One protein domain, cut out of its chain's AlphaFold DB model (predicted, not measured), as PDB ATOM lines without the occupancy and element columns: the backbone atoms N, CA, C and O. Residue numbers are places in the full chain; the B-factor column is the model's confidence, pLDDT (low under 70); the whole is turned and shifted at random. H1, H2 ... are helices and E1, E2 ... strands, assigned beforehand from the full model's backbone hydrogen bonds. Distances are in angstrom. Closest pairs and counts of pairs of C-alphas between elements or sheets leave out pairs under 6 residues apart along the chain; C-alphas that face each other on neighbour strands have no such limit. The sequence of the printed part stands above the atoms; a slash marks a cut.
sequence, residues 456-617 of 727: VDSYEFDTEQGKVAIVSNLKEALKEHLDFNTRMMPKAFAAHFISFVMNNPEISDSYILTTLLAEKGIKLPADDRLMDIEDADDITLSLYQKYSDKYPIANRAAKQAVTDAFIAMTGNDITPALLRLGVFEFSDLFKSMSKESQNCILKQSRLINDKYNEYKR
ATOM      1  N   VAL A 456     -18.012 -13.619 -13.250       66.50
ATOM      2  CA  VAL A 456     -18.216 -15.073 -13.288       66.50
ATOM      3  C   VAL A 456     -16.953 -15.772 -13.789       66.50
ATOM      4  O   VAL A 456     -16.467 -15.474 -14.877       66.50
ATOM      5  N   ASP A 457     -16.481 -16.768 -13.039       71.38
ATOM      6  CA  ASP A 457     -15.355 -17.621 -13.425       71.38
ATOM      7  C   ASP A 457     -15.832 -18.965 -13.999       71.38
ATOM      8  O   ASP A 457     -16.956 -19.412 -13.753       71.38
ATOM      9  N   SER A 458     -14.971 -19.625 -14.784       73.38
ATOM     10  CA  SER A 458     -15.219 -20.969 -15.324       73.38
ATOM     11  C   SER A 458     -14.198 -21.980 -14.806       73.38
ATOM     12  O   SER A 458     -13.005 -21.858 -15.087       73.38
ATOM     13  N   TYR A 459     -14.678 -23.015 -14.126       77.19
ATOM     14  CA  TYR A 459     -13.877 -24.107 -13.583       77.19
ATOM     15  C   TYR A 459     -14.233 -25.402 -14.303       77.19
ATOM     16  O   TYR A 459     -15.317 -25.949 -14.112       77.19
ATOM     17  N   GLU A 460     -13.329 -25.878 -15.152       79.44
ATOM     18  CA  GLU A 460     -13.492 -27.135 -15.881       79.44
ATOM     19  C   GLU A 460     -12.739 -28.266 -15.184       79.44
ATOM     20  O   GLU A 460     -11.593 -28.085 -14.766       79.44
ATOM     21  N   PHE A 461     -13.383 -29.426 -15.089       80.81
ATOM     22  CA  PHE A 461     -12.877 -30.626 -14.446       80.81
ATOM     23  C   PHE A 461     -13.065 -31.840 -15.356       80.81
ATOM     24  O   PHE A 461     -14.167 -32.106 -15.850       80.81
ATOM     25  N   ASP A 462     -11.994 -32.607 -15.539       79.50
ATOM     26  CA  ASP A 462     -12.032 -33.893 -16.229       79.50
ATOM     27  C   ASP A 462     -12.418 -34.986 -15.226       79.50
ATOM     28  O   ASP A 462     -11.603 -35.428 -14.418       79.50
ATOM     29  N   THR A 463     -13.682 -35.414 -15.252       75.75
ATOM     30  CA  THR A 463     -14.194 -36.459 -14.350       75.75
ATOM     31  C   THR A 463     -14.348 -37.792 -15.080       75.75
ATOM     32  O   THR A 463     -14.488 -37.835 -16.304       75.75
ATOM     33  N   GLU A 464     -14.418 -38.900 -14.333       73.19
ATOM     34  CA  GLU A 464     -14.746 -40.226 -14.893       73.19
ATOM     35  C   GLU A 464     -16.110 -40.248 -15.621       73.19
ATOM     36  O   GLU A 464     -16.365 -41.128 -16.441       73.19
ATOM     37  N   GLN A 465     -16.985 -39.276 -15.339       70.44
ATOM     38  CA  GLN A 465     -18.331 -39.135 -15.902       70.44
ATOM     39  C   GLN A 465     -18.376 -38.179 -17.114       70.44
ATOM     40  O   GLN A 465     -19.441 -37.982 -17.699       70.44
ATOM     41  N   GLY A 466     -17.234 -37.605 -17.506       74.62
ATOM     42  CA  GLY A 466     -17.100 -36.624 -18.584       74.62
ATOM     43  C   GLY A 466     -16.565 -35.273 -18.103       74.62
ATOM     44  O   GLY A 466     -16.251 -35.082 -16.926       74.62
ATOM     45  N   LYS A 467     -16.459 -34.316 -19.030       77.50
ATOM     46  CA  LYS A 467     -16.071 -32.938 -18.708       77.50
ATOM     47  C   LYS A 467     -17.203 -32.223 -17.980       77.50
ATOM     48  O   LYS A 467     -18.309 -32.126 -18.510       77.50
ATOM     49  N   VAL A 468     -16.910 -31.699 -16.796       75.69
ATOM     50  CA  VAL A 468     -17.839 -30.899 -15.991       75.69
ATOM     51  C   VAL A 468     -17.296 -29.482 -15.900       75.69
ATOM     52  O   VAL A 468     -16.136 -29.293 -15.551       75.69
ATOM     53  N   ALA A 469     -18.133 -28.489 -16.189       70.56
ATOM     54  CA  ALA A 469     -17.784 -27.081 -16.050       70.56
ATOM     55  C   ALA A 469     -18.706 -26.403 -15.029       70.56
ATOM     56  O   ALA A 469     -19.931 -26.483 -15.143       70.56
ATOM     57  N   ILE A 470     -18.121 -25.719 -14.048       68.94
ATOM     58  CA  ILE A 470     -18.817 -24.789 -13.156       68.94
ATOM     59  C   ILE A 470     -18.566 -23.389 -13.700       68.94
ATOM     60  O   ILE A 470     -17.432 -22.924 -13.693       68.94
ATOM     61  N   VAL A 471     -19.615 -22.724 -14.184       68.56
ATOM     62  CA  VAL A 471     -19.548 -21.340 -14.675       68.56
ATOM     63  C   VAL A 471     -20.375 -20.481 -13.731       68.56
ATOM     64  O   VAL A 471     -21.593 -20.401 -13.872       68.56
ATOM     65  N   SER A 472     -19.737 -19.942 -12.693       71.06
ATOM     66  CA  SER A 472     -20.427 -19.150 -11.672       71.06
ATOM     67  C   SER A 472     -19.456 -18.317 -10.836       71.06
ATOM     68  O   SER A 472     -18.272 -18.634 -10.726       71.06
ATOM     69  N   ASN A 473     -19.980 -17.277 -10.191       79.75
ATOM     70  CA  ASN A 473     -19.329 -16.681  -9.039       79.75
ATOM     71  C   ASN A 473     -19.414 -17.664  -7.859       79.75
ATOM     72  O   ASN A 473     -20.504 -17.964  -7.373       79.75
ATOM     73  N   LEU A 474     -18.274 -18.162  -7.370       78.06
ATOM     74  CA  LEU A 474     -18.247 -19.201  -6.329       78.06
ATOM     75  C   LEU A 474     -19.023 -18.818  -5.062       78.06
ATOM     76  O   LEU A 474     -19.683 -19.663  -4.456       78.06
ATOM     77  N   LYS A 475     -18.997 -17.540  -4.671       81.50
ATOM     78  CA  LYS A 475     -19.727 -17.070  -3.488       81.50
ATOM     79  C   LYS A 475     -21.235 -17.076  -3.709       81.50
ATOM     80  O   LYS A 475     -21.976 -17.436  -2.794       81.50
ATOM     81  N   GLU A 476     -21.692 -16.701  -4.898       78.25
ATOM     82  CA  GLU A 476     -23.110 -16.772  -5.256       78.25
ATOM     83  C   GLU A 476     -23.576 -18.224  -5.360       78.25
ATOM     84  O   GLU A 476     -24.588 -18.576  -4.758       78.25
ATOM     85  N   ALA A 477     -22.786 -19.093  -5.998       76.81
ATOM     86  CA  ALA A 477     -23.076 -20.521  -6.092       76.81
ATOM     87  C   ALA A 477     -23.177 -21.190  -4.711       76.81
ATOM     88  O   ALA A 477     -24.108 -21.958  -4.454       76.81
ATOM     89  N   LEU A 478     -22.254 -20.873  -3.793       83.56
ATOM     90  CA  LEU A 478     -22.321 -21.362  -2.417       83.56
ATOM     91  C   LEU A 478     -23.585 -20.852  -1.719       83.56
ATOM     92  O   LEU A 478     -24.278 -21.624  -1.057       83.56
ATOM     93  N   LYS A 479     -23.907 -19.564  -1.869       83.75
ATOM     94  CA  LYS A 479     -25.106 -18.971  -1.273       83.75
ATOM     95  C   LYS A 479     -26.378 -19.657  -1.775       83.75
ATOM     96  O   LYS A 479     -27.195 -20.047  -0.948       83.75
ATOM     97  N   GLU A 480     -26.522 -19.865  -3.084       82.19
ATOM     98  CA  GLU A 480     -27.666 -20.577  -3.673       82.19
ATOM     99  C   GLU A 480     -27.783 -22.013  -3.153       82.19
ATOM    100  O   GLU A 480     -28.878 -22.477  -2.819       82.19
ATOM    101  N   HIS A 481     -26.653 -22.714  -3.038       83.69
ATOM    102  CA  HIS A 481     -26.604 -24.055  -2.468       83.69
ATOM    103  C   HIS A 481     -27.079 -24.071  -1.004       83.69
ATOM    104  O   HIS A 481     -27.906 -24.904  -0.620       83.69
ATOM    105  N   LEU A 482     -26.618 -23.122  -0.186       86.38
ATOM    106  CA  LEU A 482     -27.040 -23.006   1.210       86.38
ATOM    107  C   LEU A 482     -28.511 -22.577   1.339       86.38
ATOM    108  O   LEU A 482     -29.227 -23.116   2.185       86.38
ATOM    109  N   ASP A 483     -28.989 -21.660   0.493       85.25
ATOM    110  CA  ASP A 483     -30.400 -21.267   0.414       85.25
ATOM    111  C   ASP A 483     -31.275 -22.485   0.088       85.25
ATOM    112  O   ASP A 483     -32.298 -22.718   0.737       85.25
ATOM    113  N   PHE A 484     -30.849 -23.328  -0.858       83.38
ATOM    114  CA  PHE A 484     -31.546 -24.569  -1.186       83.38
ATOM    115  C   PHE A 484     -31.562 -25.559  -0.015       83.38
ATOM    116  O   PHE A 484     -32.617 -26.117   0.286       83.38
ATOM    117  N   ASN A 485     -30.433 -25.763   0.669       83.12
ATOM    118  CA  ASN A 485     -30.344 -26.709   1.788       83.12
ATOM    119  C   ASN A 485     -31.101 -26.236   3.034       83.12
ATOM    120  O   ASN A 485     -31.561 -27.059   3.817       83.12
ATOM    121  N   THR A 486     -31.272 -24.926   3.209       89.00
ATOM    122  CA  THR A 486     -31.932 -24.342   4.388       89.00
ATOM    123  C   THR A 486     -33.359 -23.856   4.119       89.00
ATOM    124  O   THR A 486     -34.020 -23.347   5.025       89.00
ATOM    125  N   ARG A 487     -33.898 -24.058   2.909       88.56
ATOM    126  CA  ARG A 487     -35.212 -23.542   2.471       88.56
ATOM    127  C   ARG A 487     -36.417 -23.966   3.319       88.56
ATOM    128  O   ARG A 487     -37.443 -23.288   3.310       88.56
ATOM    129  N   MET A 488     -36.322 -25.096   4.021       87.81
ATOM    130  CA  MET A 488     -37.350 -25.596   4.945       87.81
ATOM    131  C   MET A 488     -37.201 -25.048   6.372       87.81
ATOM    132  O   MET A 488     -38.055 -25.303   7.216       87.81
ATOM    133  N   MET A 489     -36.129 -24.314   6.666       91.81
ATOM    134  CA  MET A 489     -35.876 -23.702   7.967       91.81
ATOM    135  C   MET A 489     -36.552 -22.320   8.072       91.81
ATOM    136  O   MET A 489     -37.008 -21.757   7.070       91.81
ATOM    137  N   PRO A 490     -36.635 -21.718   9.276       95.44
ATOM    138  CA  PRO A 490     -37.119 -20.346   9.415       95.44
ATOM    139  C   PRO A 490     -36.245 -19.374   8.613       95.44
ATOM    140  O   PRO A 490     -35.021 -19.399   8.734       95.44
ATOM    141  N   LYS A 491     -36.856 -18.455   7.857       93.25
ATOM    142  CA  LYS A 491     -36.139 -17.567   6.923       93.25
ATOM    143  C   LYS A 491     -35.080 -16.717   7.623       93.25
ATOM    144  O   LYS A 491     -33.959 -16.598   7.150       93.25
ATOM    145  N   ALA A 492     -35.425 -16.165   8.788       89.50
ATOM    146  CA  ALA A 492     -34.501 -15.356   9.581       89.50
ATOM    147  C   ALA A 492     -33.339 -16.178  10.167       89.50
ATOM    148  O   ALA A 492     -32.256 -15.644  10.374       89.50
ATOM    149  N   PHE A 493     -33.564 -17.465  10.453       93.31
ATOM    150  CA  PHE A 493     -32.511 -18.372  10.905       93.31
ATOM    151  C   PHE A 493     -31.578 -18.744   9.748       93.31
ATOM    152  O   PHE A 493     -30.368 -18.604   9.891       93.31
ATOM    153  N   ALA A 494     -32.147 -19.140   8.604       93.62
ATOM    154  CA  ALA A 494     -31.416 -19.492   7.389       93.62
ATOM    155  C   ALA A 494     -30.545 -18.330   6.893       93.62
ATOM    156  O   ALA A 494     -29.341 -18.494   6.751       93.62
ATOM    157  N   ALA A 495     -31.109 -17.125   6.752       92.81
ATOM    158  CA  ALA A 495     -30.361 -15.951   6.301       92.81
ATOM    159  C   ALA A 495     -29.175 -15.610   7.221       92.81
ATOM    160  O   ALA A 495     -28.091 -15.263   6.756       92.81
ATOM    161  N   HIS A 496     -29.364 -15.737   8.537       93.94
ATOM    162  CA  HIS A 496     -28.306 -15.478   9.507       93.94
ATOM    163  C   HIS A 496     -27.231 -16.577   9.498       93.94
ATOM    164  O   HIS A 496     -26.045 -16.273   9.602       93.94
ATOM    165  N   PHE A 497     -27.628 -17.840   9.321       93.25
ATOM    166  CA  PHE A 497     -26.697 -18.950   9.135       93.25
ATOM    167  C   PHE A 497     -25.873 -18.787   7.853       93.25
ATOM    168  O   PHE A 497     -24.650 -18.870   7.901       93.25
ATOM    169  N   ILE A 498     -26.516 -18.470   6.730       92.88
ATOM    170  CA  ILE A 498     -25.842 -18.223   5.452       92.88
ATOM    171  C   ILE A 498     -24.852 -17.073   5.601       92.88
ATOM    172  O   ILE A 498     -23.687 -17.219   5.255       92.88
ATOM    173  N   SER A 499     -25.269 -15.956   6.199       93.56
ATOM    174  CA  SER A 499     -24.364 -14.837   6.473       93.56
ATOM    175  C   SER A 499     -23.181 -15.241   7.362       93.56
ATOM    176  O   SER A 499     -22.062 -14.787   7.134       93.56
ATOM    177  N   PHE A 500     -23.392 -16.113   8.351       92.75
ATOM    178  CA  PHE A 500     -22.311 -16.649   9.176       92.75
ATOM    179  C   PHE A 500     -21.322 -17.492   8.362       92.75
ATOM    180  O   PHE A 500     -20.118 -17.303   8.519       92.75
ATOM    181  N   VAL A 501     -21.813 -18.377   7.489       92.00
ATOM    182  CA  VAL A 501     -20.968 -19.214   6.622       92.00
ATOM    183  C   VAL A 501     -20.191 -18.352   5.631       92.00
ATOM    184  O   VAL A 501     -18.974 -18.451   5.576       92.00
ATOM    185  N   MET A 502     -20.861 -17.436   4.928       90.31
ATOM    186  CA  MET A 502     -20.239 -16.569   3.915       90.31
ATOM    187  C   MET A 502     -19.125 -15.667   4.468       90.31
ATOM    188  O   MET A 502     -18.265 -15.222   3.713       90.31
ATOM    189  N   ASN A 503     -19.148 -15.383   5.772       90.69
ATOM    190  CA  ASN A 503     -18.145 -14.569   6.460       90.69
ATOM    191  C   ASN A 503     -17.114 -15.409   7.233       90.69
ATOM    192  O   ASN A 503     -16.296 -14.848   7.965       90.69
ATOM    193  N   ASN A 504     -17.168 -16.741   7.137       89.81
ATOM    194  CA  ASN A 504     -16.262 -17.613   7.868       89.81
ATOM    195  C   ASN A 504     -14.933 -17.779   7.103       89.81
ATOM    196  O   ASN A 504     -14.958 -18.127   5.924       89.81
ATOM    197  N   PRO A 505     -13.771 -17.564   7.753       87.81
ATOM    198  CA  PRO A 505     -12.466 -17.666   7.098       87.81
ATOM    199  C   PRO A 505     -12.101 -19.084   6.630       87.81
ATOM    200  O   PRO A 505     -11.173 -19.226   5.843       87.81
ATOM    201  N   GLU A 506     -12.797 -20.123   7.099       86.75
ATOM    202  CA  GLU A 506     -12.577 -21.513   6.672       86.75
ATOM    203  C   GLU A 506     -13.178 -21.813   5.286       86.75
ATOM    204  O   GLU A 506     -12.867 -22.841   4.689       86.75
ATOM    205  N   ILE A 507     -14.006 -20.909   4.743       90.50
ATOM    206  CA  ILE A 507     -14.577 -21.043   3.399       90.50
ATOM    207  C   ILE A 507     -13.540 -20.639   2.351       90.50
ATOM    208  O   ILE A 507     -13.310 -19.456   2.099       90.50
ATOM    209  N   SER A 508     -12.940 -21.649   1.728       90.81
ATOM    210  CA  SER A 508     -12.030 -21.512   0.587       90.81
ATOM    211  C   SER A 508     -12.723 -21.856  -0.735       90.81
ATOM    212  O   SER A 508     -13.722 -22.575  -0.753       90.81
ATOM    213  N   ASP A 509     -12.162 -21.404  -1.857       89.06
ATOM    214  CA  ASP A 509     -12.658 -21.759  -3.195       89.06
ATOM    215  C   ASP A 509     -12.659 -23.281  -3.414       89.06
ATOM    216  O   ASP A 509     -13.616 -23.832  -3.959       89.06
ATOM    217  N   SER A 510     -11.640 -23.980  -2.898       90.00
ATOM    218  CA  SER A 510     -11.551 -25.443  -2.929       90.00
ATOM    219  C   SER A 510     -12.692 -26.122  -2.183       90.00
ATOM    220  O   SER A 510     -13.253 -27.097  -2.683       90.00
ATOM    221  N   TYR A 511     -13.090 -25.586  -1.026       90.50
ATOM    222  CA  TYR A 511     -14.249 -26.081  -0.285       90.50
ATOM    223  C   TYR A 511     -15.534 -25.899  -1.099       90.50
ATOM    224  O   TYR A 511     -16.332 -26.830  -1.218       90.50
ATOM    225  N   ILE A 512     -15.721 -24.720  -1.706       88.44
ATOM    226  CA  ILE A 512     -16.918 -24.404  -2.495       88.44
ATOM    227  C   ILE A 512     -17.039 -25.351  -3.690       88.44
ATOM    228  O   ILE A 512     -18.077 -25.984  -3.871       88.44
ATOM    229  N   LEU A 513     -15.976 -25.473  -4.486       85.88
ATOM    230  CA  LEU A 513     -15.949 -26.326  -5.673       85.88
ATOM    231  C   LEU A 513     -16.215 -27.793  -5.315       85.88
ATOM    232  O   LEU A 513     -17.052 -28.438  -5.949       85.88
ATOM    233  N   THR A 514     -15.567 -28.290  -4.259       88.31
ATOM    234  CA  THR A 514     -15.738 -29.667  -3.768       88.31
ATOM    235  C   THR A 514     -17.180 -29.925  -3.328       88.31
ATOM    236  O   THR A 514     -17.801 -30.885  -3.783       88.31
ATOM    237  N   THR A 515     -17.755 -29.018  -2.532       84.00
ATOM    238  CA  THR A 515     -19.138 -29.124  -2.031       84.00
ATOM    239  C   THR A 515     -20.160 -29.114  -3.173       84.00
ATOM    240  O   THR A 515     -21.091 -29.923  -3.195       84.00
ATOM    241  N   LEU A 516     -19.990 -28.224  -4.159       83.31
ATOM    242  CA  LEU A 516     -20.907 -28.108  -5.298       83.31
ATOM    243  C   LEU A 516     -20.875 -29.347  -6.205       83.31
ATOM    244  O   LEU A 516     -21.931 -29.784  -6.670       83.31
ATOM    245  N   LEU A 517     -19.691 -29.921  -6.449       81.56
ATOM    246  CA  LEU A 517     -19.545 -31.159  -7.223       81.56
ATOM    247  C   LEU A 517     -20.132 -32.362  -6.473       81.56
ATOM    248  O   LEU A 517     -20.895 -33.137  -7.061       81.56
ATOM    249  N   ALA A 518     -19.836 -32.484  -5.176       82.38
ATOM    250  CA  ALA A 518     -20.332 -33.567  -4.331       82.38
ATOM    251  C   ALA A 518     -21.869 -33.587  -4.257       82.38
ATOM    252  O   ALA A 518     -22.480 -34.644  -4.431       82.38
ATOM    253  N   GLU A 519     -22.520 -32.426  -4.119       77.62
ATOM    254  CA  GLU A 519     -23.991 -32.319  -4.098       77.62
ATOM    255  C   GLU A 519     -24.644 -32.818  -5.399       77.62
ATOM    256  O   GLU A 519     -25.773 -33.313  -5.393       77.62
ATOM    257  N   LYS A 520     -23.948 -32.708  -6.537       77.75
ATOM    258  CA  LYS A 520     -24.426 -33.229  -7.829       77.75
ATOM    259  C   LYS A 520     -24.178 -34.729  -8.005       77.75
ATOM    260  O   LYS A 520     -24.558 -35.274  -9.039       77.75
ATOM    261  N   GLY A 521     -23.583 -35.398  -7.015       76.81
ATOM    262  CA  GLY A 521     -23.233 -36.817  -7.075       76.81
ATOM    263  C   GLY A 521     -22.060 -37.112  -8.012       76.81
ATOM    264  O   GLY A 521     -21.927 -38.238  -8.498       76.81
ATOM    265  N   ILE A 522     -21.233 -36.103  -8.300       78.50
ATOM    266  CA  ILE A 522     -20.071 -36.237  -9.174       78.50
ATOM    267  C   ILE A 522     -18.912 -36.788  -8.349       78.50
ATOM    268  O   ILE A 522     -18.586 -36.264  -7.284       78.50
ATOM    269  N   LYS A 523     -18.270 -37.849  -8.845       80.94
ATOM    270  CA  LYS A 523     -17.055 -38.380  -8.224       80.94
ATOM    271  C   LYS A 523     -15.921 -37.380  -8.436       80.94
ATOM    272  O   LYS A 523     -15.614 -37.041  -9.580       80.94
ATOM    273  N   LEU A 524     -15.324 -36.917  -7.340       82.88
ATOM    274  CA  LEU A 524     -14.298 -35.881  -7.377       82.88
ATOM    275  C   LEU A 524     -13.070 -36.362  -8.174       82.88
ATOM    276  O   LEU A 524     -12.552 -37.448  -7.890       82.88
ATOM    277  N   PRO A 525     -12.616 -35.601  -9.183       83.62
ATOM    278  CA  PRO A 525     -11.370 -35.885  -9.882       83.62
ATOM    279  C   PRO A 525     -10.160 -35.493  -9.028       83.62
ATOM    280  O   PRO A 525     -10.261 -34.665  -8.126       83.62
ATOM    281  N   ALA A 526      -8.999 -36.067  -9.344       81.88
ATOM    282  CA  ALA A 526      -7.735 -35.637  -8.755       81.88
ATOM    283  C   ALA A 526      -7.320 -34.287  -9.371       81.88
ATOM    284  O   ALA A 526      -6.746 -34.256 -10.458       81.88
ATOM    285  N   ASP A 527      -7.655 -33.187  -8.693       85.56
ATOM    286  CA  ASP A 527      -7.385 -31.810  -9.122       85.56
ATOM    287  C   ASP A 527      -6.945 -30.964  -7.919       85.56
ATOM    288  O   ASP A 527      -7.633 -30.943  -6.900       85.56
ATOM    289  N   ASP A 528      -5.829 -30.242  -8.049       86.50
ATOM    290  CA  ASP A 528      -5.227 -29.437  -6.971       86.50
ATOM    291  C   ASP A 528      -6.130 -28.287  -6.483       86.50
ATOM    292  O   ASP A 528      -5.884 -27.700  -5.429       86.50
ATOM    293  N   ARG A 529      -7.164 -27.924  -7.253       86.81
ATOM    294  CA  ARG A 529      -8.152 -26.906  -6.864       86.81
ATOM    295  C   ARG A 529      -9.239 -27.469  -5.957       86.81
ATOM    296  O   ARG A 529      -9.943 -26.674  -5.342       86.81
ATOM    297  N   LEU A 530      -9.407 -28.789  -5.887       87.69
ATOM    298  CA  LEU A 530     -10.370 -29.464  -5.017       87.69
ATOM    299  C   LEU A 530      -9.701 -29.885  -3.704       87.69
ATOM    300  O   LEU A 530      -8.480 -29.974  -3.611       87.69
ATOM    301  N   MET A 531     -10.511 -30.133  -2.680       91.69
ATOM    302  CA  MET A 531     -10.063 -30.751  -1.429       91.69
ATOM    303  C   MET A 531     -10.641 -32.158  -1.297       91.69
ATOM    304  O   MET A 531     -11.520 -32.548  -2.070       91.69
ATOM    305  N   ASP A 532     -10.140 -32.920  -0.323       90.06
ATOM    306  CA  ASP A 532     -10.736 -34.208   0.004       90.06
ATOM    307  C   ASP A 532     -12.186 -34.019   0.481       90.06
ATOM    308  O   ASP A 532     -12.536 -33.009   1.100       90.06
ATOM    309  N   ILE A 533     -13.051 -34.979   0.154       87.62
ATOM    310  CA  ILE A 533     -14.464 -34.900   0.530       87.62
ATOM    311  C   ILE A 533     -14.652 -35.008   2.043       87.62
ATOM    312  O   ILE A 533     -15.532 -34.343   2.582       87.62
ATOM    313  N   GLU A 534     -13.811 -35.788   2.730       88.00
ATOM    314  CA  GLU A 534     -13.853 -35.923   4.186       88.00
ATOM    315  C   GLU A 534     -13.479 -34.592   4.854       88.00
ATOM    316  O   GLU A 534     -14.172 -34.151   5.770       88.00
ATOM    317  N   ASP A 535     -12.476 -33.880   4.323       89.69
ATOM    318  CA  ASP A 535     -12.095 -32.545   4.800       89.69
ATOM    319  C   ASP A 535     -13.227 -31.518   4.588       89.69
ATOM    320  O   ASP A 535     -13.506 -30.687   5.461       89.69
ATOM    321  N   ALA A 536     -13.906 -31.565   3.435       87.44
ATOM    322  CA  ALA A 536     -15.038 -30.682   3.144       87.44
ATOM    323  C   ALA A 536     -16.244 -30.957   4.065       87.44
ATOM    324  O   ALA A 536     -16.886 -30.017   4.556       87.44
ATOM    325  N   ASP A 537     -16.538 -32.228   4.336       85.44
ATOM    326  CA  ASP A 537     -17.589 -32.645   5.266       85.44
ATOM    327  C   ASP A 537     -17.262 -32.209   6.706       85.44
ATOM    328  O   ASP A 537     -18.130 -31.668   7.402       85.44
ATOM    329  N   ASP A 538     -16.002 -32.338   7.130       86.81
ATOM    330  CA  ASP A 538     -15.527 -31.898   8.445       86.81
ATOM    331  C   ASP A 538     -15.649 -30.377   8.624       86.81
ATOM    332  O   ASP A 538     -16.117 -29.903   9.669       86.81
ATOM    333  N   ILE A 539     -15.306 -29.589   7.597       89.31
ATOM    334  CA  ILE A 539     -15.525 -28.134   7.598       89.31
ATOM    335  C   ILE A 539     -17.022 -27.828   7.717       89.31
ATOM    336  O   ILE A 539     -17.421 -27.013   8.556       89.31
ATOM    337  N   THR A 540     -17.870 -28.496   6.933       87.62
ATOM    338  CA  THR A 540     -19.328 -28.294   6.964       87.62
ATOM    339  C   THR A 540     -19.901 -28.565   8.357       87.62
ATOM    340  O   THR A 540     -20.646 -27.746   8.911       87.62
ATOM    341  N   LEU A 541     -19.510 -29.683   8.969       83.56
ATOM    342  CA  LEU A 541     -19.957 -30.071  10.302       83.56
ATOM    343  C   LEU A 541     -19.449 -29.100  11.377       83.56
ATOM    344  O   LEU A 541     -20.211 -28.674  12.250       83.56
ATOM    345  N   SER A 542     -18.182 -28.688  11.278       87.69
ATOM    346  CA  SER A 542     -17.569 -27.669  12.133       87.69
ATOM    347  C   SER A 542     -18.339 -26.345  12.076       87.69
ATOM    348  O   SER A 542     -18.618 -25.741  13.116       87.69
ATOM    349  N   LEU A 543     -18.776 -25.910  10.890       88.62
ATOM    350  CA  LEU A 543     -19.587 -24.701  10.721       88.62
ATOM    351  C   LEU A 543     -20.954 -24.820  11.401       88.62
ATOM    352  O   LEU A 543     -21.368 -23.890  12.104       88.62
ATOM    353  N   TYR A 544     -21.643 -25.952  11.234       88.50
ATOM    354  CA  TYR A 544     -22.923 -26.218  11.902       88.50
ATOM    355  C   TYR A 544     -22.787 -26.201  13.424       88.50
ATOM    356  O   TYR A 544     -23.614 -25.591  14.112       88.50
ATOM    357  N   GLN A 545     -21.732 -26.827  13.948       83.88
ATOM    358  CA  GLN A 545     -21.456 -26.888  15.378       83.88
ATOM    359  C   GLN A 545     -21.123 -25.500  15.936       83.88
ATOM    360  O   GLN A 545     -21.805 -25.022  16.842       83.88
ATOM    361  N   LYS A 546     -20.167 -24.788  15.324       88.19
ATOM    362  CA  LYS A 546     -19.787 -23.419  15.717       88.19
ATOM    363  C   LYS A 546     -20.981 -22.473  15.718       88.19
ATOM    364  O   LYS A 546     -21.124 -21.652  16.624       88.19
ATOM    365  N   TYR A 547     -21.848 -22.573  14.711       89.69
ATOM    366  CA  TYR A 547     -23.054 -21.759  14.650       89.69
ATOM    367  C   TYR A 547     -24.048 -22.118  15.761       89.69
ATOM    368  O   TYR A 547     -24.586 -21.228  16.425       89.69
ATOM    369  N   SER A 548     -24.268 -23.415  15.988       87.25
ATOM    370  CA  SER A 548     -25.159 -23.928  17.031       87.25
ATOM    371  C   SER A 548     -24.716 -23.501  18.431       87.25
ATOM    372  O   SER A 548     -25.551 -23.040  19.210       87.25
ATOM    373  N   ASP A 549     -23.417 -23.573  18.718       84.62
ATOM    374  CA  ASP A 549     -22.829 -23.191  20.006       84.62
ATOM    375  C   ASP A 549     -22.835 -21.676  20.221       84.62
ATOM    376  O   ASP A 549     -23.064 -21.193  21.332       84.62
ATOM    377  N   LYS A 550     -22.631 -20.896  19.151       89.88
ATOM    378  CA  LYS A 550     -22.671 -19.429  19.214       89.88
ATOM    379  C   LYS A 550     -24.094 -18.892  19.383       89.88
ATOM    380  O   LYS A 550     -24.286 -17.855  20.020       89.88
ATOM    381  N   TYR A 551     -25.096 -19.583  18.833       90.69
ATOM    382  CA  TYR A 551     -26.498 -19.149  18.842       90.69
ATOM    383  C   TYR A 551     -27.467 -20.240  19.346       90.69
ATOM    384  O   TYR A 551     -28.443 -20.567  18.661       90.69
ATOM    385  N   PRO A 552     -27.296 -20.758  20.579       86.75
ATOM    386  CA  PRO A 552     -27.984 -21.963  21.052       86.75
ATOM    387  C   PRO A 552     -29.503 -21.790  21.161       86.75
ATOM    388  O   PRO A 552     -30.266 -22.691  20.814       86.75
ATOM    389  N   ILE A 553     -29.974 -20.610  21.578       88.31
ATOM    390  CA  ILE A 553     -31.413 -20.312  21.674       88.31
ATOM    391  C   ILE A 553     -32.049 -20.268  20.279       88.31
ATOM    392  O   ILE A 553     -33.124 -20.832  20.074       88.31
ATOM    393  N   ALA A 554     -31.389 -19.619  19.314       91.06
ATOM    394  CA  ALA A 554     -31.883 -19.549  17.941       91.06
ATOM    395  C   ALA A 554     -31.896 -20.941  17.298       91.06
ATOM    396  O   ALA A 554     -32.883 -21.311  16.668       91.06
ATOM    397  N   ASN A 555     -30.849 -21.734  17.533       91.31
ATOM    398  CA  ASN A 555     -30.747 -23.106  17.054       91.31
ATOM    399  C   ASN A 555     -31.880 -23.995  17.591       91.31
ATOM    400  O   ASN A 555     -32.608 -24.613  16.817       91.31
ATOM    401  N   ARG A 556     -32.119 -23.985  18.910       91.50
ATOM    402  CA  ARG A 556     -33.221 -24.743  19.536       91.50
ATOM    403  C   ARG A 556     -34.590 -24.288  19.050       91.50
ATOM    404  O   ARG A 556     -35.459 -25.122  18.808       91.50
ATOM    405  N   ALA A 557     -34.792 -22.980  18.903       94.00
ATOM    406  CA  ALA A 557     -36.042 -22.435  18.384       94.00
ATOM    407  C   ALA A 557     -36.291 -22.878  16.935       94.00
ATOM    408  O   ALA A 557     -37.416 -23.246  16.599       94.00
ATOM    409  N   ALA A 558     -35.256 -22.873  16.088       94.81
ATOM    410  CA  ALA A 558     -35.358 -23.297  14.697       94.81
ATOM    411  C   ALA A 558     -35.603 -24.805  14.584       94.81
ATOM    412  O   ALA A 558     -36.560 -25.208  13.924       94.81
ATOM    413  N   LYS A 559     -34.829 -25.621  15.311       93.44
ATOM    414  CA  LYS A 559     -35.052 -27.068  15.434       93.44
ATOM    415  C   LYS A 559     -36.494 -27.374  15.836       93.44
ATOM    416  O   LYS A 559     -37.155 -28.182  15.186       93.44
ATOM    417  N   GLN A 560     -36.997 -26.722  16.886       94.25
ATOM    418  CA  GLN A 560     -38.349 -26.973  17.377       94.25
ATOM    419  C   GLN A 560     -39.415 -26.559  16.355       94.25
ATOM    420  O   GLN A 560     -40.368 -27.296  16.138       94.25
ATOM    421  N   ALA A 561     -39.239 -25.420  15.683       94.44
ATOM    422  CA  ALA A 561     -40.176 -24.960  14.662       94.44
ATOM    423  C   ALA A 561     -40.255 -25.904  13.451       94.44
ATOM    424  O   ALA A 561     -41.346 -26.172  12.951       94.44
ATOM    425  N   VAL A 562     -39.112 -26.431  12.999       91.88
ATOM    426  CA  VAL A 562     -39.070 -27.439  11.931       91.88
ATOM    427  C   VAL A 562     -39.713 -28.741  12.414       91.88
ATOM    428  O   VAL A 562     -40.563 -29.293  11.724       91.88
ATOM    429  N   THR A 563     -39.405 -29.182  13.637       89.81
ATOM    430  CA  THR A 563     -40.014 -30.379  14.242       89.81
ATOM    431  C   THR A 563     -41.543 -30.280  14.275       89.81
ATOM    432  O   THR A 563     -42.226 -31.213  13.855       89.81
ATOM    433  N   ASP A 564     -42.091 -29.137  14.694       89.94
ATOM    434  CA  ASP A 564     -43.538 -28.896  14.727       89.94
ATOM    435  C   ASP A 564     -44.175 -28.999  13.329       89.94
ATOM    436  O   ASP A 564     -45.279 -29.526  13.190       89.94
ATOM    437  N   ALA A 565     -43.482 -28.547  12.279       89.00
ATOM    438  CA  ALA A 565     -43.967 -28.667  10.905       89.00
ATOM    439  C   ALA A 565     -44.001 -30.125  10.418       89.00
ATOM    440  O   ALA A 565     -44.967 -30.537   9.774       89.00
ATOM    441  N   PHE A 566     -42.992 -30.927  10.770       84.75
ATOM    442  CA  PHE A 566     -42.969 -32.363  10.467       84.75
ATOM    443  C   PHE A 566     -44.054 -33.134  11.237       84.75
ATOM    444  O   PHE A 566     -44.716 -34.006  10.668       84.75
ATOM    445  N   ILE A 567     -44.284 -32.776  12.504       83.06
ATOM    446  CA  ILE A 567     -45.380 -33.314  13.323       83.06
ATOM    447  C   ILE A 567     -46.735 -32.986  12.681       83.06
ATOM    448  O   ILE A 567     -47.576 -33.869  12.520       83.06
ATOM    449  N   ALA A 568     -46.938 -31.737  12.249       80.75
ATOM    450  CA  ALA A 568     -48.186 -31.301  11.625       80.75
ATOM    451  C   ALA A 568     -48.500 -32.031  10.306       80.75
ATOM    452  O   ALA A 568     -49.667 -32.165   9.941       80.75
ATOM    453  N   MET A 569     -47.480 -32.511   9.590       74.88
ATOM    454  CA  MET A 569     -47.654 -33.234   8.328       74.88
ATOM    455  C   MET A 569     -48.003 -34.712   8.474       74.88
ATOM    456  O   MET A 569     -48.690 -35.258   7.614       74.88
ATOM    457  N   THR A 570     -47.479 -35.375   9.501       62.94
ATOM    458  CA  THR A 570     -47.494 -36.845   9.601       62.94
ATOM    459  C   THR A 570     -48.712 -37.395  10.348       62.94
ATOM    460  O   THR A 570     -48.978 -38.595  10.293       62.94
ATOM    461  N   GLY A 571     -49.521 -36.537  10.978       61.19
ATOM    462  CA  GLY A 571     -50.759 -36.963  11.632       61.19
ATOM    463  C   GLY A 571     -50.493 -37.954  12.771       61.19
ATOM    464  O   GLY A 571     -49.861 -37.585  13.748       61.19
ATOM    465  N   ASN A 572     -50.988 -39.195  12.673       49.03
ATOM    466  CA  ASN A 572     -50.820 -40.224  13.715       49.03
ATOM    467  C   ASN A 572     -49.555 -41.096  13.546       49.03
ATOM    468  O   ASN A 572     -49.207 -41.817  14.478       49.03
ATOM    469  N   ASP A 573     -48.850 -41.022  12.410       55.81
ATOM    470  CA  ASP A 573     -47.626 -41.799  12.135       55.81
ATOM    471  C   ASP A 573     -46.362 -40.986  12.476       55.81
ATOM    472  O   ASP A 573     -45.427 -40.859  11.681       55.81
ATOM    473  N   ILE A 574     -46.339 -40.376  13.662       63.06
ATOM    474  CA  ILE A 574     -45.216 -39.541  14.102       63.06
ATOM    475  C   ILE A 574     -44.199 -40.411  14.836       63.06
ATOM    476  O   ILE A 574     -44.486 -40.960  15.897       63.06
ATOM    477  N   THR A 575     -42.966 -40.477  14.333       76.00
ATOM    478  CA  THR A 575     -41.854 -41.100  15.064       76.00
ATOM    479  C   THR A 575     -41.235 -40.129  16.077       76.00
ATOM    480  O   THR A 575     -40.659 -39.120  15.660       76.00
ATOM    481  N   PRO A 576     -41.208 -40.458  17.387       80.25
ATOM    482  CA  PRO A 576     -40.523 -39.648  18.402       80.25
ATOM    483  C   PRO A 576     -39.025 -39.430  18.124       80.25
ATOM    484  O   PRO A 576     -38.431 -38.473  18.613       80.25
ATOM    485  N   ALA A 577     -38.421 -40.275  17.280       78.88
ATOM    486  CA  ALA A 577     -37.040 -40.151  16.821       78.88
ATOM    487  C   ALA A 577     -36.720 -38.812  16.124       78.88
ATOM    488  O   ALA A 577     -35.553 -38.428  16.112       78.88
ATOM    489  N   LEU A 578     -37.718 -38.082  15.603       81.38
ATOM    490  CA  LEU A 578     -37.524 -36.750  15.006       81.38
ATOM    491  C   LEU A 578     -36.880 -35.752  15.980       81.38
ATOM    492  O   LEU A 578     -36.086 -34.915  15.566       81.38
ATOM    493  N   LEU A 579     -37.163 -35.867  17.281       85.88
ATOM    494  CA  LEU A 579     -36.621 -34.971  18.310       85.88
ATOM    495  C   LEU A 579     -35.116 -35.163  18.554       85.88
ATOM    496  O   LEU A 579     -34.479 -34.303  19.169       85.88
ATOM    497  N   ARG A 580     -34.520 -36.245  18.037       79.56
ATOM    498  CA  ARG A 580     -33.063 -36.429  18.059       79.56
ATOM    499  C   ARG A 580     -32.344 -35.532  17.068       79.56
ATOM    500  O   ARG A 580     -31.188 -35.216  17.318       79.56
ATOM    501  N   LEU A 581     -33.007 -35.162  15.975       80.94
ATOM    502  CA  LEU A 581     -32.332 -34.530  14.854       80.94
ATOM    503  C   LEU A 581     -31.870 -33.115  15.208       80.94
ATOM    504  O   LEU A 581     -32.600 -32.342  15.838       80.94
ATOM    505  N   GLY A 582     -30.657 -32.765  14.798       83.00
ATOM    506  CA  GLY A 582     -30.197 -31.382  14.735       83.00
ATOM    507  C   GLY A 582     -30.972 -30.595  13.675       83.00
ATOM    508  O   GLY A 582     -31.551 -31.173  12.757       83.00
ATOM    509  N   VAL A 583     -30.980 -29.257  13.764       87.06
ATOM    510  CA  VAL A 583     -31.691 -28.428  12.769       87.06
ATOM    511  C   VAL A 583     -31.176 -28.675  11.347       87.06
ATOM    512  O   VAL A 583     -31.972 -28.717  10.415       87.06
ATOM    513  N   PHE A 584     -29.867 -28.893  11.192       86.12
ATOM    514  CA  PHE A 584     -29.226 -29.127   9.899       86.12
ATOM    515  C   PHE A 584     -29.434 -30.557   9.383       86.12
ATOM    516  O   PHE A 584     -29.559 -30.738   8.177       86.12
ATOM    517  N   GLU A 585     -29.613 -31.544  10.264       82.88
ATOM    518  CA  GLU A 585     -29.916 -32.938   9.887       82.88
ATOM    519  C   GLU A 585     -31.322 -33.091   9.276       82.88
ATOM    520  O   GLU A 585     -31.601 -34.038   8.538       82.88
ATOM    521  N   PHE A 586     -32.227 -32.131   9.517       84.75
ATOM    522  CA  PHE A 586     -33.504 -32.085   8.797       84.75
ATOM    523  C   PHE A 586     -33.323 -31.863   7.290       84.75
ATOM    524  O   PHE A 586     -34.243 -32.186   6.539       84.75
ATOM    525  N   SER A 587     -32.180 -31.334   6.837       82.75
ATOM    526  CA  SER A 587     -31.894 -31.131   5.409       82.75
ATOM    527  C   SER A 587     -31.778 -32.468   4.687       82.75
ATOM    528  O   SER A 587     -32.410 -32.659   3.650       82.75
ATOM    529  N   ASP A 588     -31.066 -33.428   5.277       79.44
ATOM    530  CA  ASP A 588     -30.888 -34.767   4.708       79.44
ATOM    531  C   ASP A 588     -32.202 -35.540   4.708       79.44
ATOM    532  O   ASP A 588     -32.591 -36.138   3.699       79.44
ATOM    533  N   LEU A 589     -32.950 -35.449   5.815       79.56
ATOM    534  CA  LEU A 589     -34.294 -36.013   5.888       79.56
ATOM    535  C   LEU A 589     -35.173 -35.425   4.780       79.56
ATOM    536  O   LEU A 589     -35.795 -36.171   4.030       79.56
ATOM    537  N   PHE A 590     -35.177 -34.104   4.628       82.12
ATOM    538  CA  PHE A 590     -35.959 -33.413   3.613       82.12
ATOM    539  C   PHE A 590     -35.560 -33.819   2.181       82.12
ATOM    540  O   PHE A 590     -36.447 -34.066   1.362       82.12
ATOM    541  N   LYS A 591     -34.260 -33.964   1.880       80.38
ATOM    542  CA  LYS A 591     -33.765 -34.445   0.573       80.38
ATOM    543  C   LYS A 591     -34.218 -35.878   0.273       80.38
ATOM    544  O   LYS A 591     -34.578 -36.169  -0.865       80.38
ATOM    545  N   SER A 592     -34.261 -36.747   1.287       80.38
ATOM    546  CA  SER A 592     -34.686 -38.150   1.140       80.38
ATOM    547  C   SER A 592     -36.196 -38.340   0.915       80.38
ATOM    548  O   SER A 592     -36.642 -39.421   0.527       80.38
ATOM    549  N   MET A 593     -37.006 -37.304   1.155       79.94
ATOM    550  CA  MET A 593     -38.465 -37.363   1.036       79.94
ATOM    551  C   MET A 593     -38.956 -37.222  -0.412       79.94
ATOM    552  O   MET A 593     -38.307 -36.603  -1.253       79.94
ATOM    553  N   SER A 594     -40.169 -37.721  -0.681       81.25
ATOM    554  CA  SER A 594     -40.865 -37.509  -1.962       81.25
ATOM    555  C   SER A 594     -41.076 -36.018  -2.271       81.25
ATOM    556  O   SER A 594     -41.192 -35.193  -1.358       81.25
ATOM    557  N   LYS A 595     -41.193 -35.661  -3.559       82.25
ATOM    558  CA  LYS A 595     -41.433 -34.270  -3.990       82.25
ATOM    559  C   LYS A 595     -42.730 -33.707  -3.406       82.25
ATOM    560  O   LYS A 595     -42.790 -32.535  -3.040       82.25
ATOM    561  N   GLU A 596     -43.763 -34.534  -3.281       79.81
ATOM    562  CA  GLU A 596     -45.048 -34.172  -2.684       79.81
ATOM    563  C   GLU A 596     -44.886 -33.798  -1.208       79.81
ATOM    564  O   GLU A 596     -45.397 -32.764  -0.766       79.81
ATOM    565  N   SER A 597     -44.131 -34.600  -0.453       79.31
ATOM    566  CA  SER A 597     -43.861 -34.335   0.959       79.31
ATOM    567  C   SER A 597     -42.959 -33.110   1.143       79.31
ATOM    568  O   SER A 597     -43.252 -32.274   1.997       79.31
ATOM    569  N   GLN A 598     -41.931 -32.935   0.306       81.75
ATOM    570  CA  GLN A 598     -41.105 -31.721   0.305       81.75
ATOM    571  C   GLN A 598     -41.968 -30.469   0.087       81.75
ATOM    572  O   GLN A 598     -41.913 -29.525   0.875       81.75
ATOM    573  N   ASN A 599     -42.844 -30.483  -0.922       84.56
ATOM    574  CA  ASN A 599     -43.760 -29.376  -1.202       84.56
ATOM    575  C   ASN A 599     -44.728 -29.094  -0.046       84.56
ATOM    576  O   ASN A 599     -45.103 -27.943   0.180       84.56
ATOM    577  N   CYS A 600     -45.143 -30.124   0.692       82.81
ATOM    578  CA  CYS A 600     -45.988 -29.954   1.868       82.81
ATOM    579  C   CYS A 600     -45.250 -29.208   2.995       82.81
ATOM    580  O   CYS A 600     -45.806 -28.248   3.528       82.81
ATOM    581  N   ILE A 601     -43.984 -29.550   3.273       81.50
ATOM    582  CA  ILE A 601     -43.152 -28.836   4.264       81.50
ATOM    583  C   ILE A 601     -42.960 -27.379   3.841       81.50
ATOM    584  O   ILE A 601     -43.152 -26.467   4.643       81.50
ATOM    585  N   LEU A 602     -42.643 -27.134   2.567       86.44
ATOM    586  CA  LEU A 602     -42.428 -25.776   2.058       86.44
ATOM    587  C   LEU A 602     -43.685 -24.899   2.186       86.44
ATOM    588  O   LEU A 602     -43.584 -23.715   2.513       86.44
ATOM    589  N   LYS A 603     -44.885 -25.475   2.025       88.81
ATOM    590  CA  LYS A 603     -46.159 -24.772   2.273       88.81
ATOM    591  C   LYS A 603     -46.351 -24.372   3.742       88.81
ATOM    592  O   LYS A 603     -47.065 -23.407   4.008       88.81
ATOM    593  N   GLN A 604     -45.687 -25.045   4.684       86.19
ATOM    594  CA  GLN A 604     -45.701 -24.707   6.113       86.19
ATOM    595  C   GLN A 604     -44.710 -23.594   6.490       86.19
ATOM    596  O   GLN A 604     -44.567 -23.285   7.671       86.19
ATOM    597  N   SER A 605     -44.061 -22.927   5.524       88.75
ATOM    598  CA  SER A 605     -43.083 -21.858   5.797       88.75
ATOM    599  C   SER A 605     -43.610 -20.791   6.768       88.75
ATOM    600  O   SER A 605     -42.885 -20.350   7.662       88.75
ATOM    601  N   ARG A 606     -44.889 -20.404   6.669       87.81
ATOM    602  CA  ARG A 606     -45.497 -19.454   7.614       87.81
ATOM    603  C   ARG A 606     -45.524 -19.997   9.046       87.81
ATOM    604  O   ARG A 606     -45.063 -19.310   9.950       87.81
ATOM    605  N   LEU A 607     -46.001 -21.230   9.233       89.38
ATOM    606  CA  LEU A 607     -46.041 -21.900  10.536       89.38
ATOM    607  C   LEU A 607     -44.640 -21.996  11.152       89.38
ATOM    608  O   LEU A 607     -44.465 -21.676  12.324       89.38
ATOM    609  N   ILE A 608     -43.643 -22.378  10.351       90.00
ATOM    610  CA  ILE A 608     -42.247 -22.514  10.786       90.00
ATOM    611  C   ILE A 608     -41.694 -21.168  11.276       90.00
ATOM    612  O   ILE A 608     -41.082 -21.095  12.341       90.00
ATOM    613  N   ASN A 609     -41.941 -20.076  10.547       92.69
ATOM    614  CA  ASN A 609     -41.498 -18.744  10.971       92.69
ATOM    615  C   ASN A 609     -42.238 -18.253  12.228       92.69
ATOM    616  O   ASN A 609     -41.608 -17.688  13.125       92.69
ATOM    617  N   ASP A 610     -43.546 -18.494  12.323       91.25
ATOM    618  CA  ASP A 610     -44.351 -18.113  13.487       91.25
ATOM    619  C   ASP A 610     -43.885 -18.867  14.746       91.25
ATOM    620  O   ASP A 610     -43.619 -18.243  15.780       91.25
ATOM    621  N   LYS A 611     -43.675 -20.187  14.640       92.62
ATOM    622  CA  LYS A 611     -43.143 -21.030  15.721       92.62
ATOM    623  C   LYS A 611     -41.720 -20.662  16.115       92.62
ATOM    624  O   LYS A 611     -41.418 -20.582  17.301       92.62
ATOM    625  N   TYR A 612     -40.854 -20.357  15.155       94.81
ATOM    626  CA  TYR A 612     -39.502 -19.882  15.450       94.81
ATOM    627  C   TYR A 612     -39.519 -18.595  16.286       94.81
ATOM    628  O   TYR A 612     -38.829 -18.496  17.303       94.81
ATOM    629  N   ASN A 613     -40.361 -17.630  15.908       92.62
ATOM    630  CA  ASN A 613     -40.520 -16.380  16.648       92.62
ATOM    631  C   ASN A 613     -41.148 -16.586  18.035       92.62
ATOM    632  O   ASN A 613     -40.826 -15.843  18.963       92.62
ATOM    633  N   GLU A 614     -42.031 -17.574  18.190       91.94
ATOM    634  CA  GLU A 614     -42.583 -17.989  19.482       91.94
ATOM    635  C   GLU A 614     -41.487 -18.577  20.387       91.94
ATOM    636  O   GLU A 614     -41.307 -18.133  21.524       91.94
ATOM    637  N   TYR A 615     -40.715 -19.537  19.880       93.38
ATOM    638  CA  TYR A 615     -39.706 -20.261  20.655       93.38
ATOM    639  C   TYR A 615     -38.440 -19.452  20.944       93.38
ATOM    640  O   TYR A 615     -37.751 -19.735  21.923       93.38
ATOM    641  N   LYS A 616     -38.155 -18.406  20.165       90.31
ATOM    642  CA  LYS A 616     -37.062 -17.467  20.453       90.31
ATOM    643  C   LYS A 616     -37.350 -16.579  21.671       90.31
ATOM    644  O   LYS A 616     -36.426 -16.019  22.257       90.31
ATOM    645  N   ARG A 617     -38.620 -16.423  22.063       90.31
ATOM    646  CA  ARG A 617     -38.993 -15.578  23.206       90.31
ATOM    647  C   ARG A 617     -38.649 -16.258  24.528       90.31
ATOM    648  O   ARG A 617     -38.938 -17.452  24.670       90.31
TER     649      ARG A 617
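AT A GLANCE: This is residues 456 to 617 of the 727 residues of an uncharacterized protein of Brachyspira sp. CAG:484 (UniProt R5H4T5). A hairpin of two strands, E1 and E2, makes one end of this domain, and beside it stands a group of four crossed helices, H1 to H4, in which H1 and H2 form a helical hairpin. At the opposite end a second group has the longest helix, H5, with H9 and H8 packed on it, while short H6 and H7 lie near H5. The printed part has 162 residues with two named strands followed by nine named helices; the sheet, order E1 - E2, is antiparallel, and the class is mostly helix. It is compact, with a radius of gyration of the C-alphas of 17.2 A and spans of 49 by 33 by 27 A.

IN THESE COORDINATES: E1 covers residues 457 to 463, 18.9 A long, beginning at C-alpha 457 (-15.355, -17.621, -13.425), and E2 covers residues 466 to 472, 19.1 A. H1 is residues 474 to 486, 18.1 A, H2 is residues 491 to 502, 16.2 A, and H3 is residues 509 to 519. H4, residues 533 to 550, measures 25.6 A, and H5, residues 552 to 570, measures 27.1 A from C-alpha 552 (-27.984, -21.963, 21.052). H6 is residues 576 to 580, H7 585 to 592, H8 595 to 603 and H9 605 to 615, ending at C-alpha 615 (-39.706, -20.261, 20.655).

HOW THE PARTS SIT: E1 and E2 are an antiparallel hairpin at 162 degrees, with N 459 and O 470 at 2.8 A and N 468 and O 461 at 2.9 A, within hydrogen-bond range. E2 and H3 are near each other. H3 touches H1 at a steep tilt of 42 degrees, the same way, the closest C-alphas being those of Leu 478 and Ile 512, 6.2 A. H1 and H2 touch as a helical hairpin, at a shallow tilt of 34 degrees, only just short of steep, with the C-alphas of Thr 486 and Ala 494 closest at 5.7 A. H4, with residues 533 to 536 alone, touches H3, about perpendicular at 79 degrees, the C-alphas of Tyr 511 and Ala 536 being closest at 5.8 A. H2 only just touches H4, with 3 pairs of C-alphas within 8 A, those of Val 501 and Leu 543 closest at 7.0 A. H2 also only just touches H5, again with 3 pairs, those of Phe 493 and Ala 558 closest at 6.8 A. H5 touches H9 at a steep tilt of 45 degrees, opposite ways, with the C-alphas of Ala 557 and Tyr 615 closest at 4.8 A. H8 touches H5, the C-alphas of Ala 565 and Ile 601 being closest at 6.7 A. H7 is close to H1 but not clearly touching, with the C-alphas of Asn 485 and Ser 587 closest at 5.9 A, and H6 is likewise close to H5 but not clearly touching, with those of Thr 563 and Leu 578 closest at 6.9 A. In H1 to H5 and H7 to H9 every O i to N i+4 pair is within hydrogen-bond range; H6 has 0 of 1, but 2 of 2 O i to N i+3 pairs.

THE WHOLE: The two C-alphas farthest apart, those of Gly 466 and Arg 617, are 51.7 A apart. The printed part has no cut, and the link from H3 to H4, residues 520 to 532, is long. Mean pLDDT of the printed part is 84.3; residues 456, 470 to 471 and 570 to 574 are under 70.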